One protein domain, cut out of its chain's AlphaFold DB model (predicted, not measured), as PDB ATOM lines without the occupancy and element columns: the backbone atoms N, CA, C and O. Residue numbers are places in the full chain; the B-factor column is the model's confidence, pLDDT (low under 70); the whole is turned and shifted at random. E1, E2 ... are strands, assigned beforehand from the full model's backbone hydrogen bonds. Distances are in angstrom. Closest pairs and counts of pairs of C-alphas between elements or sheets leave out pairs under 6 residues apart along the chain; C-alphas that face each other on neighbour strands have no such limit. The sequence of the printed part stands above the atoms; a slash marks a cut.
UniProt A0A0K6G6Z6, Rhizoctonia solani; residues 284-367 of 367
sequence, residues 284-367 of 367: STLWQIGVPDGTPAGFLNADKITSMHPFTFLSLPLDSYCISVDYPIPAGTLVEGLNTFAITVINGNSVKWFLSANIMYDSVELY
ATOM      1  N   SER A 284      37.054   0.054 -14.262       82.06
ATOM      2  CA  SER A 284      38.224   0.845 -13.876       82.06
ATOM      3  C   SER A 284      37.855   2.325 -13.874       82.06
ATOM      4  O   SER A 284      37.982   2.995 -14.892       82.06
ATOM      5  N   THR A 285      37.431   2.851 -12.730       88.25
ATOM      6  CA  THR A 285      37.039   4.261 -12.602       88.25
ATOM      7  C   THR A 285      38.232   5.210 -12.760       88.25
ATOM      8  O   THR A 285      39.255   5.040 -12.093       88.25
ATOM      9  N   LEU A 286      38.078   6.264 -13.565       90.75
ATOM     10  CA  LEU A 286      38.960   7.436 -13.567       90.75
ATOM     11  C   LEU A 286      38.813   8.239 -12.270       90.75
ATOM     12  O   LEU A 286      39.809   8.666 -11.686       90.75
ATOM     13  N   TRP A 287      37.574   8.448 -11.823       92.12
ATOM     14  CA  TRP A 287      37.260   9.040 -10.524       92.12
ATOM     15  C   TRP A 287      35.888   8.585 -10.026       92.12
ATOM     16  O   TRP A 287      35.029   8.175 -10.805       92.12
ATOM     17  N   GLN A 288      35.694   8.698  -8.712       91.88
ATOM     18  CA  GLN A 288      34.472   8.315  -8.015       91.88
ATOM     19  C   GLN A 288      34.199   9.287  -6.860       91.88
ATOM     20  O   GLN A 288      35.115   9.690  -6.141       91.88
ATOM     21  N   ILE A 289      32.929   9.647  -6.679       93.19
ATOM     22  CA  ILE A 289      32.416  10.368  -5.510       93.19
ATOM     23  C   ILE A 289      31.382   9.466  -4.833       93.19
ATOM     24  O   ILE A 289      30.419   9.055  -5.476       93.19
ATOM     25  N   GLY A 290      31.564   9.182  -3.542       91.31
ATOM     26  CA  GLY A 290      30.732   8.217  -2.811       91.31
ATOM     27  C   GLY A 290      31.220   6.777  -2.966       91.31
ATOM     28  O   GLY A 290      32.336   6.543  -3.427       91.31
ATOM     29  N   VAL A 291      30.395   5.812  -2.563       89.44
ATOM     30  CA  VAL A 291      30.627   4.367  -2.720       89.44
ATOM     31  C   VAL A 291      29.334   3.780  -3.278       89.44
ATOM     32  O   VAL A 291      28.306   4.087  -2.699       89.44
ATOM     33  N   PRO A 292      29.347   2.960  -4.350       87.19
ATOM     34  CA  PRO A 292      28.119   2.371  -4.890       87.19
ATOM     35  C   PRO A 292      27.609   1.279  -3.943       87.19
ATOM     36  O   PRO A 292      27.952   0.105  -4.099       87.19
ATOM     37  N   ASP A 293      26.894   1.661  -2.893       86.38
ATOM     38  CA  ASP A 293      26.379   0.779  -1.840       86.38
ATOM     39  C   ASP A 293      24.883   1.000  -1.556       86.38
ATOM     40  O   ASP A 293      24.293   0.377  -0.675       86.38
ATOM     41  N   GLY A 294      24.224   1.828  -2.364       86.56
ATOM     42  CA  GLY A 294      22.800   2.122  -2.275       86.56
ATOM     43  C   GLY A 294      22.472   3.097  -1.151       86.56
ATOM     44  O   GLY A 294      21.298   3.260  -0.812       86.56
ATOM     45  N   THR A 295      23.480   3.743  -0.555       86.00
ATOM     46  CA  THR A 295      23.306   4.669   0.562       86.00
ATOM     47  C   THR A 295      23.951   6.025   0.272       86.00
ATOM     48  O   THR A 295      24.972   6.113  -0.399       86.00
ATOM     49  N   PRO A 296      23.431   7.127   0.841       89.31
ATOM     50  CA  PRO A 296      24.071   8.436   0.716       89.31
ATOM     51  C   PRO A 296      25.296   8.597   1.632       89.31
ATOM     52  O   PRO A 296      25.717   9.724   1.905       89.31
ATOM     53  N   ALA A 297      25.847   7.516   2.195       88.50
ATOM     54  CA  ALA A 297      26.907   7.600   3.192       88.50
ATOM     55  C   ALA A 297      28.128   8.375   2.663       88.50
ATOM     56  O   ALA A 297      28.575   8.218   1.531       88.50
ATOM     57  N   GLY A 298      28.672   9.264   3.499       88.50
ATOM     58  CA  GLY A 298      29.804  10.124   3.134       88.50
ATOM     59  C   GLY A 298      29.428  11.413   2.393       88.50
ATOM     60  O   GLY A 298      30.242  12.337   2.366       88.50
ATOM     61  N   PHE A 299      28.202  11.543   1.873       89.12
ATOM     62  CA  PHE A 299      27.711  12.817   1.349       89.12
ATOM     63  C   PHE A 299      27.327  13.779   2.478       89.12
ATOM     64  O   PHE A 299      27.004  13.394   3.607       89.12
ATOM     65  N   LEU A 300      27.347  15.074   2.161       86.38
ATOM     66  CA  LEU A 300      26.967  16.130   3.091       86.38
ATOM     67  C   LEU A 300      25.546  15.892   3.641       86.38
ATOM     68  O   LEU A 300      24.592  15.791   2.877       86.38
ATOM     69  N   ASN A 301      25.414  15.878   4.971       84.00
ATOM     70  CA  ASN A 301      24.166  15.706   5.732       84.00
ATOM     71  C   ASN A 301      23.498  14.319   5.680       84.00
ATOM     72  O   ASN A 301      22.410  14.156   6.242       84.00
ATOM     73  N   ALA A 302      24.135  13.311   5.083       85.69
ATOM     74  CA  ALA A 302      23.614  11.942   5.076       85.69
ATOM     75  C   ALA A 302      23.396  11.376   6.494       85.69
ATOM     76  O   ALA A 302      22.430  10.659   6.751       85.69
ATOM     77  N   ASP A 303      24.238  11.773   7.448       84.69
ATOM     78  CA  ASP A 303      24.150  11.417   8.868       84.69
ATOM     79  C   ASP A 303      22.940  12.041   9.590       84.69
ATOM     80  O   ASP A 303      22.507  11.559  10.638       84.69
ATOM     81  N   LYS A 304      22.371  13.115   9.032       84.38
ATOM     82  CA  LYS A 304      21.295  13.902   9.650       84.38
ATOM     83  C   LYS A 304      19.917  13.578   9.094       84.38
ATOM     84  O   LYS A 304      18.935  13.695   9.828       84.38
ATOM     85  N   ILE A 305      19.833  13.163   7.831       82.19
ATOM     86  CA  ILE A 305      18.573  13.096   7.076       82.19
ATOM     87  C   ILE A 305      17.532  12.132   7.668       82.19
ATOM     88  O   ILE A 305      16.331  12.326   7.508       82.19
ATOM     89  N   THR A 306      17.976  11.135   8.436       84.50
ATOM     90  CA  THR A 306      17.101  10.176   9.132       84.50
ATOM     91  C   THR A 306      16.539  10.704  10.457       84.50
ATOM     92  O   THR A 306      15.646  10.090  11.045       84.50
ATOM     93  N   SER A 307      17.052  11.830  10.963       86.62
ATOM     94  CA  SER A 307      16.781  12.303  12.328       86.62
ATOM     95  C   SER A 307      16.344  13.764  12.436       86.62
ATOM     96  O   SER A 307      15.937  14.195  13.520       86.62
ATOM     97  N   MET A 308      16.401  14.522  11.341       85.31
ATOM     98  CA  MET A 308      15.999  15.926  11.281       85.31
ATOM     99  C   MET A 308      15.629  16.349   9.855       85.31
ATOM    100  O   MET A 308      16.018  15.711   8.881       85.31
ATOM    101  N   HIS A 309      14.876  17.443   9.740       85.56
ATOM    102  CA  HIS A 309      14.356  17.925   8.463       85.56
ATOM    103  C   HIS A 309      15.440  18.654   7.654       85.56
ATOM    104  O   HIS A 309      16.138  19.477   8.243       85.56
ATOM    105  N   PRO A 310      15.514  18.519   6.316       76.31
ATOM    106  CA  PRO A 310      16.480  19.252   5.484       76.31
ATOM    107  C   PRO A 310      16.490  20.779   5.667       76.31
ATOM    108  O   PRO A 310      17.508  21.430   5.433       76.31
ATOM    109  N   PHE A 311      15.396  21.366   6.169       65.44
ATOM    110  CA  PHE A 311      15.329  22.786   6.544       65.44
ATOM    111  C   PHE A 311      16.319  23.182   7.660       65.44
ATOM    112  O   PHE A 311      16.661  24.357   7.765       65.44
ATOM    113  N   THR A 312      16.811  22.241   8.478       54.69
ATOM    114  CA  THR A 312      17.799  22.522   9.538       54.69
ATOM    115  C   THR A 312      19.249  22.419   9.085       54.69
ATOM    116  O   THR A 312      20.131  22.769   9.868       54.69
ATOM    117  N   PHE A 313      19.523  21.955   7.859       51.81
ATOM    118  CA  PHE A 313      20.901  21.771   7.387       51.81
ATOM    119  C   PHE A 313      21.186  22.073   5.907       51.81
ATOM    120  O   PHE A 313      22.369  22.194   5.627       51.81
ATOM    121  N   LEU A 314      20.188  22.269   5.020       40.03
ATOM    122  CA  LEU A 314      20.299  22.519   3.556       40.03
ATOM    123  C   LEU A 314      21.284  21.563   2.825       40.03
ATOM    124  O   LEU A 314      22.461  21.489   3.122       40.03
ATOM    125  N   SER A 315      20.961  20.804   1.788       38.44
ATOM    126  CA  SER A 315      19.843  20.722   0.861       38.44
ATOM    127  C   SER A 315      19.690  19.248   0.455       38.44
ATOM    128  O   SER A 315      20.671  18.523   0.584       38.44
ATOM    129  N   LEU A 316      18.503  18.849  -0.019       38.56
ATOM    130  CA  LEU A 316      18.101  17.555  -0.616       38.56
ATOM    131  C   LEU A 316      16.948  16.853   0.148       38.56
ATOM    132  O   LEU A 316      17.050  16.615   1.351       38.56
ATOM    133  N   PRO A 317      15.831  16.572  -0.542       47.69
ATOM    134  CA  PRO A 317      14.751  15.675  -0.119       47.69
ATOM    135  C   PRO A 317      14.989  14.196  -0.468       47.69
ATOM    136  O   PRO A 317      16.023  13.821  -1.017       47.69
ATOM    137  N   LEU A 318      14.022  13.368  -0.067       44.75
ATOM    138  CA  LEU A 318      14.058  11.912  -0.061       44.75
ATOM    139  C   LEU A 318      12.978  11.365  -0.997       44.75
ATOM    140  O   LEU A 318      11.808  11.602  -0.729       44.75
ATOM    141  N   ASP A 319      13.365  10.566  -1.986       40.62
ATOM    142  CA  ASP A 319      12.534   9.527  -2.602       40.62
ATOM    143  C   ASP A 319      13.452   8.323  -2.852       40.62
ATOM    144  O   ASP A 319      14.518   8.455  -3.454       40.62
ATOM    145  N   SER A 320      13.092   7.148  -2.339       48.03
ATOM    146  CA  SER A 320      13.910   5.938  -2.464       48.03
ATOM    147  C   SER A 320      13.427   5.076  -3.626       48.03
ATOM    148  O   SER A 320      12.571   4.206  -3.465       48.03
ATOM    149  N   TYR A 321      14.023   5.310  -4.790       51.09
ATOM    150  CA  TYR A 321      14.194   4.306  -5.831       51.09
ATOM    151  C   TYR A 321      15.668   4.368  -6.240       51.09
ATOM    152  O   TYR A 321      16.135   5.426  -6.655       51.09
ATOM    153  N   CYS A 322      16.419   3.277  -6.077       54.59
ATOM    154  CA  CYS A 322      17.790   3.230  -6.586       54.59
ATOM    155  C   CYS A 322      17.706   3.169  -8.116       54.59
ATOM    156  O   CYS A 322      17.327   2.143  -8.680       54.59
ATOM    157  N   ILE A 323      17.981   4.290  -8.778       65.25
ATOM    158  CA  ILE A 323      18.050   4.396 -10.235       65.25
ATOM    159  C   ILE A 323      19.512   4.645 -10.582       65.25
ATOM    160  O   ILE A 323      20.073   5.651 -10.154       65.25
ATOM    161  N   SER A 324      20.108   3.751 -11.370       72.12
ATOM    162  CA  SER A 324      21.383   4.030 -12.032       72.12
ATOM    163  C   SER A 324      21.117   4.678 -13.392       72.12
ATOM    164  O   SER A 324      20.189   4.277 -14.101       72.12
ATOM    165  N   VAL A 325      21.903   5.695 -13.742       81.25
ATOM    166  CA  VAL A 325      21.805   6.410 -15.019       81.25
ATOM    167  C   VAL A 325      23.189   6.485 -15.647       81.25
ATOM    168  O   VAL A 325      24.028   7.261 -15.199       81.25
ATOM    169  N   ASP A 326      23.393   5.730 -16.726       84.44
ATOM    170  CA  ASP A 326      24.596   5.832 -17.548       84.44
ATOM    171  C   ASP A 326      24.423   6.898 -18.634       84.44
ATOM    172  O   ASP A 326      23.419   6.935 -19.354       84.44
ATOM    173  N   TYR A 327      25.434   7.755 -18.786       87.38
ATOM    174  CA  TYR A 327      25.500   8.743 -19.857       87.38
ATOM    175  C   TYR A 327      26.755   8.508 -20.709       87.38
ATOM    176  O   TYR A 327      27.861   8.810 -20.255       87.38
ATOM    177  N   PRO A 328      26.624   7.988 -21.945       90.88
ATOM    178  CA  PRO A 328      27.779   7.751 -22.798       90.88
ATOM    179  C   PRO A 328      28.392   9.085 -23.231       90.88
ATOM    180  O   PRO A 328      27.749   9.891 -23.905       90.88
ATOM    181  N   ILE A 329      29.658   9.308 -22.873       91.31
ATOM    182  CA  ILE A 329      30.422  10.482 -23.299       91.31
ATOM    183  C   ILE A 329      31.106  10.156 -24.636       91.31
ATOM    184  O   ILE A 329      31.966   9.274 -24.677       91.31
ATOM    185  N   PRO A 330      30.765  10.840 -25.747       94.81
ATOM    186  CA  PRO A 330      31.381  10.565 -27.040       94.81
ATOM    187  C   PRO A 330      32.894  10.792 -27.020       94.81
ATOM    188  O   PRO A 330      33.389  11.728 -26.381       94.81
ATOM    189  N   ALA A 331      33.624   9.981 -27.786       93.56
ATOM    190  CA  ALA A 331      35.065  10.136 -27.942       93.56
ATOM    191  C   ALA A 331      35.423  11.562 -28.407       93.56
ATOM    192  O   ALA A 331      34.787  12.113 -29.304       93.56
ATOM    193  N   GLY A 332      36.444  12.153 -27.782       93.81
ATOM    194  CA  GLY A 332      36.883  13.526 -28.053       93.81
ATOM    195  C   GLY A 332      36.110  14.624 -27.311       93.81
ATOM    196  O   GLY A 332      36.447  15.792 -27.474       93.81
ATOM    197  N   THR A 333      35.101  14.282 -26.496       95.94
ATOM    198  CA  THR A 333      34.379  15.269 -25.667       95.94
ATOM    199  C   THR A 333      35.210  15.724 -24.470       95.94
ATOM    200  O   THR A 333      35.231  16.910 -24.149       95.94
ATOM    201  N   LEU A 334      35.885  14.783 -23.802       95.12
ATOM    202  CA  LEU A 334      36.809  15.105 -22.718       95.12
ATOM    203  C   LEU A 334      38.096  15.682 -23.302       95.12
ATOM    204  O   LEU A 334      38.643  15.149 -24.269       95.12
ATOM    205  N   VAL A 335      38.577  16.758 -22.690       95.62
ATOM    206  CA  VAL A 335      39.816  17.435 -23.076       95.62
ATOM    207  C   VAL A 335      40.905  17.195 -22.038       95.62
ATOM    208  O   VAL A 335      40.622  16.906 -20.875       95.62
ATOM    209  N   GLU A 336      42.164  17.334 -22.444       94.31
ATOM    210  CA  GLU A 336      43.271  17.362 -21.494       94.31
ATOM    211  C   GLU A 336      43.121  18.563 -20.544       94.31
ATOM    212  O   GLU A 336      42.816  19.681 -20.965       94.31
ATOM    213  N   GLY A 337      43.329  18.331 -19.247       93.44
ATOM    214  CA  GLY A 337      43.175  19.352 -18.215       93.44
ATOM    215  C   GLY A 337      41.753  19.439 -17.655       93.44
ATOM    216  O   GLY A 337      41.149  18.430 -17.283       93.44
ATOM    217  N   LEU A 338      41.246  20.664 -17.494       93.75
ATOM    218  CA  LEU A 338      40.002  20.916 -16.768       93.75
ATOM    219  C   LEU A 338      38.776  20.524 -17.601       93.75
ATOM    220  O   LEU A 338      38.511  21.106 -18.648       93.75
ATOM    221  N   ASN A 339      37.980  19.606 -17.058       95.38
ATOM    222  CA  ASN A 339      36.655  19.256 -17.559       95.38
ATOM    223  C   ASN A 339      35.599  19.714 -16.544       95.38
ATOM    224  O   ASN A 339      35.869  19.775 -15.345       95.38
ATOM    225  N   THR A 340      34.399  20.059 -17.010       94.06
ATOM    226  CA  THR A 340      33.283  20.478 -16.146       94.06
ATOM    227  C   THR A 340      32.080  19.582 -16.391       94.06
ATOM    228  O   THR A 340      31.642  19.431 -17.528       94.06
ATOM    229  N   PHE A 341      31.532  19.031 -15.310       90.31
ATOM    230  CA  PHE A 341      30.327  18.209 -15.319       90.31
ATOM    231  C   PHE A 341      29.213  18.946 -14.580       90.31
ATOM    232  O   PHE A 341      29.444  19.527 -13.521       90.31
ATOM    233  N   ALA A 342      28.003  18.920 -15.135       90.06
ATOM    234  CA  ALA A 342      26.822  19.505 -14.517       90.06
ATOM    235  C   ALA A 342      25.714  18.453 -14.437       90.06
ATOM    236  O   ALA A 342      25.202  18.007 -15.461       90.06
ATOM    237  N   ILE A 343      25.331  18.079 -13.215       86.56
ATOM    238  CA  ILE A 343      24.195  17.191 -12.958       86.56
ATOM    239  C   ILE A 343      23.002  18.069 -12.597       86.56
ATOM    240  O   ILE A 343      23.053  18.837 -11.637       86.56
ATOM    241  N   THR A 344      21.935  17.982 -13.388       83.62
ATOM    242  CA  THR A 344      20.718  18.779 -13.195       83.62
ATOM    243  C   THR A 344      19.521  17.854 -13.045       83.62
ATOM    244  O   THR A 344      19.272  17.020 -13.910       83.62
ATOM    245  N   VAL A 345      18.747  18.035 -11.973       82.25
ATOM    246  CA  VAL A 345      17.447  17.370 -11.821       82.25
ATOM    247  C   VAL A 345      16.423  18.126 -12.665       82.25
ATOM    248  O   VAL A 345      16.110  19.284 -12.387       82.25
ATOM    249  N   ILE A 346      15.913  17.480 -13.713       78.00
ATOM    250  CA  ILE A 346      14.912  18.056 -14.617       78.00
ATOM    251  C   ILE A 346      13.529  17.543 -14.204       78.00
ATOM    252  O   ILE A 346      13.320  16.337 -14.099       78.00
ATOM    253  N   ASN A 347      12.572  18.449 -13.985       74.31
ATOM    254  CA  ASN A 347      11.185  18.103 -13.661       74.31
ATOM    255  C   ASN A 347      10.195  19.128 -14.235       74.31
ATOM    256  O   ASN A 347      10.509  20.310 -14.346       74.31
ATOM    257  N   GLY A 348       8.982  18.670 -14.557       69.19
ATOM    258  CA  GLY A 348       7.841  19.499 -14.945       69.19
ATOM    259  C   GLY A 348       6.989  20.039 -13.784       69.19
ATOM    260  O   GLY A 348       6.102  20.851 -14.035       69.19
ATOM    261  N   ASN A 349       7.220  19.630 -12.527       70.06
ATOM    262  CA  ASN A 349       6.423  20.106 -11.387       70.06
ATOM    263  C   ASN A 349       7.006  21.380 -10.753       70.06
ATOM    264  O   ASN A 349       8.207  21.499 -10.534       70.06
ATOM    265  N   SER A 350       6.128  22.310 -10.369       72.75
ATOM    266  CA  SER A 350       6.480  23.627  -9.817       72.75
ATOM    267  C   SER A 350       6.449  23.699  -8.284       72.75
ATOM    268  O   SER A 350       6.229  24.772  -7.711       72.75
ATOM    269  N   VAL A 351       6.583  22.562  -7.597       76.56
ATOM    270  CA  VAL A 351       6.584  22.530  -6.128       76.56
ATOM    271  C   VAL A 351       7.885  23.153  -5.616       76.56
ATOM    272  O   VAL A 351       8.935  23.018  -6.240       76.56
ATOM    273  N   LYS A 352       7.815  23.910  -4.518       72.56
ATOM    274  CA  LYS A 352       8.935  24.722  -4.023       72.56
ATOM    275  C   LYS A 352       9.748  23.988  -2.954       72.56
ATOM    276  O   LYS A 352       9.222  23.136  -2.241       72.56
ATOM    277  N   TRP A 353      10.998  24.420  -2.780       77.00
ATOM    278  CA  TRP A 353      11.893  23.988  -1.698       77.00
ATOM    279  C   TRP A 353      12.150  22.476  -1.708       77.00
ATOM    280  O   TRP A 353      12.424  21.904  -2.760       77.00
ATOM    281  N   PHE A 354      12.061  21.836  -0.543       76.25
ATOM    282  CA  PHE A 354      12.316  20.414  -0.354       76.25
ATOM    283  C   PHE A 354      11.206  19.501  -0.887       76.25
ATOM    284  O   PHE A 354      11.318  18.292  -0.825       76.25
ATOM    285  N   LEU A 355      10.137  20.064  -1.437       80.50
ATOM    286  CA  LEU A 355       9.105  19.284  -2.115       80.50
ATOM    287  C   LEU A 355       9.233  19.375  -3.643       80.50
ATOM    288  O   LEU A 355       8.430  18.789  -4.366       80.50
ATOM    289  N   SER A 356      10.221  20.127  -4.148       80.25
ATOM    290  CA  SER A 356      10.601  20.097  -5.566       80.25
ATOM    291  C   SER A 356      11.198  18.734  -5.942       80.25
ATOM    292  O   SER A 356      11.598  17.973  -5.062       80.25
ATOM    293  N   ALA A 357      11.269  18.409  -7.239       80.44
ATOM    294  CA  ALA A 357      11.935  17.167  -7.644       80.44
ATOM    295  C   ALA A 357      13.389  17.151  -7.218       80.44
ATOM    296  O   ALA A 357      14.100  18.153  -7.291       80.44
ATOM    297  N   ASN A 358      13.812  15.965  -6.826       78.88
ATOM    298  CA  ASN A 358      15.105  15.743  -6.246       78.88
ATOM    299  C   ASN A 358      15.477  14.266  -6.325       78.88
ATOM    300  O   ASN A 358      14.637  13.421  -6.621       78.88
ATOM    301  N   ILE A 359      16.750  14.003  -6.054       79.88
ATOM    302  CA  ILE A 359      17.322  12.673  -5.922       79.88
ATOM    303  C   ILE A 359      18.297  12.688  -4.746       79.88
ATOM    304  O   ILE A 359      18.929  13.715  -4.469       79.88
ATOM    305  N   MET A 360      18.440  11.545  -4.084       81.81
ATOM    306  CA  MET A 360      19.589  11.276  -3.228       81.81
ATOM    307  C   MET A 360      20.666  10.559  -4.031       81.81
ATOM    308  O   MET A 360      20.357   9.683  -4.834       81.81
ATOM    309  N   TYR A 361      21.922  10.931  -3.796       87.44
ATOM    310  CA  TYR A 361      23.063  10.261  -4.409       87.44
ATOM    311  C   TYR A 361      23.442   9.004  -3.625       87.44
ATOM    312  O   TYR A 361      23.381   9.010  -2.398       87.44
ATOM    313  N   ASP A 362      23.848   7.976  -4.364       88.25
ATOM    314  CA  ASP A 362      24.557   6.785  -3.881       88.25
ATOM    315  C   ASP A 362      26.048   6.934  -4.226       88.25
ATOM    316  O   ASP A 362      26.891   7.198  -3.370       88.25
ATOM    317  N   SER A 363      26.356   6.952  -5.525       90.06
ATOM    318  CA  SER A 363      27.676   7.296  -6.052       90.06
ATOM    319  C   SER A 363      27.579   8.068  -7.373       90.06
ATOM    320  O   SER A 363      26.523   8.146  -8.004       90.06
ATOM    321  N   VAL A 364      28.693   8.682  -7.779       91.50
ATOM    322  CA  VAL A 364      28.901   9.230  -9.127       91.50
ATOM    323  C   VAL A 364      30.271   8.778  -9.609       91.50
ATOM    324  O   VAL A 364      31.276   9.034  -8.942       91.50
ATOM    325  N   GLU A 365      30.307   8.130 -10.768       91.56
ATOM    326  CA  GLU A 365      31.501   7.492 -11.319       91.56
ATOM    327  C   GLU A 365      31.754   7.962 -12.754       91.56
ATOM    328  O   GLU A 365      30.822   8.170 -13.532       91.56
ATOM    329  N   LEU A 366      33.032   8.117 -13.105       92.12
ATOM    330  CA  LEU A 366      33.496   8.196 -14.489       92.12
ATOM    331  C   LEU A 366      34.474   7.048 -14.714       92.12
ATOM    332  O   LEU A 366      35.457   6.940 -13.977       92.12
ATOM    333  N   TYR A 367      34.222   6.228 -15.728       89.62
ATOM    334  CA  TYR A 367      34.970   5.008 -16.021       89.62
ATOM    335  C   TYR A 367      35.310   4.874 -17.507       89.62
ATOM    336  O   TYR A 367      34.616   5.506 -18.340       89.62
TER     337      TYR A 367
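AT A GLANCE: This is residues 284 to 367 of the 367 residues of a protein of Rhizoctonia solani (UniProt A0A0K6G6Z6). Little regular structure: one long, winding loop whose two ends are tied side by side by short strands E1 and E2, while residues 330 to 343 stick out. The printed part has 84 residues, no named helix and two named strands, E1 then E2, in one antiparallel sheet; the class is all strand, on only 8 residues. It is loose, with a radius of gyration of the C-alphas of 15.2 A, spanning 43 by 29 by 24 A.

IN THESE COORDINATES: Find C-alpha 287 at (37.260, 9.040, -10.524), where E1, residues 287 to 290, begins its 10.1 A. E2, residues 363 to 366, runs 10.3 A to C-alpha 366 at (33.496, 8.196, -14.489).

HOW THE PARTS SIT: E1 and E2 form a hairpin, antiparallel at 176 degrees between their directions. C-alphas 288 and 365 face each other, 4.5 A apart. Look at N 289 and O 364, within hydrogen-bond range at 2.9 A.

THE WHOLE: The farthest C-alphas, of Ser 307 and Gly 332, are 45.1 A apart. The printed part has no cut; its long link has 72 residues, 291 to 362. Low confidence, pLDDT under 70, marks residues 311 to 323 and 348.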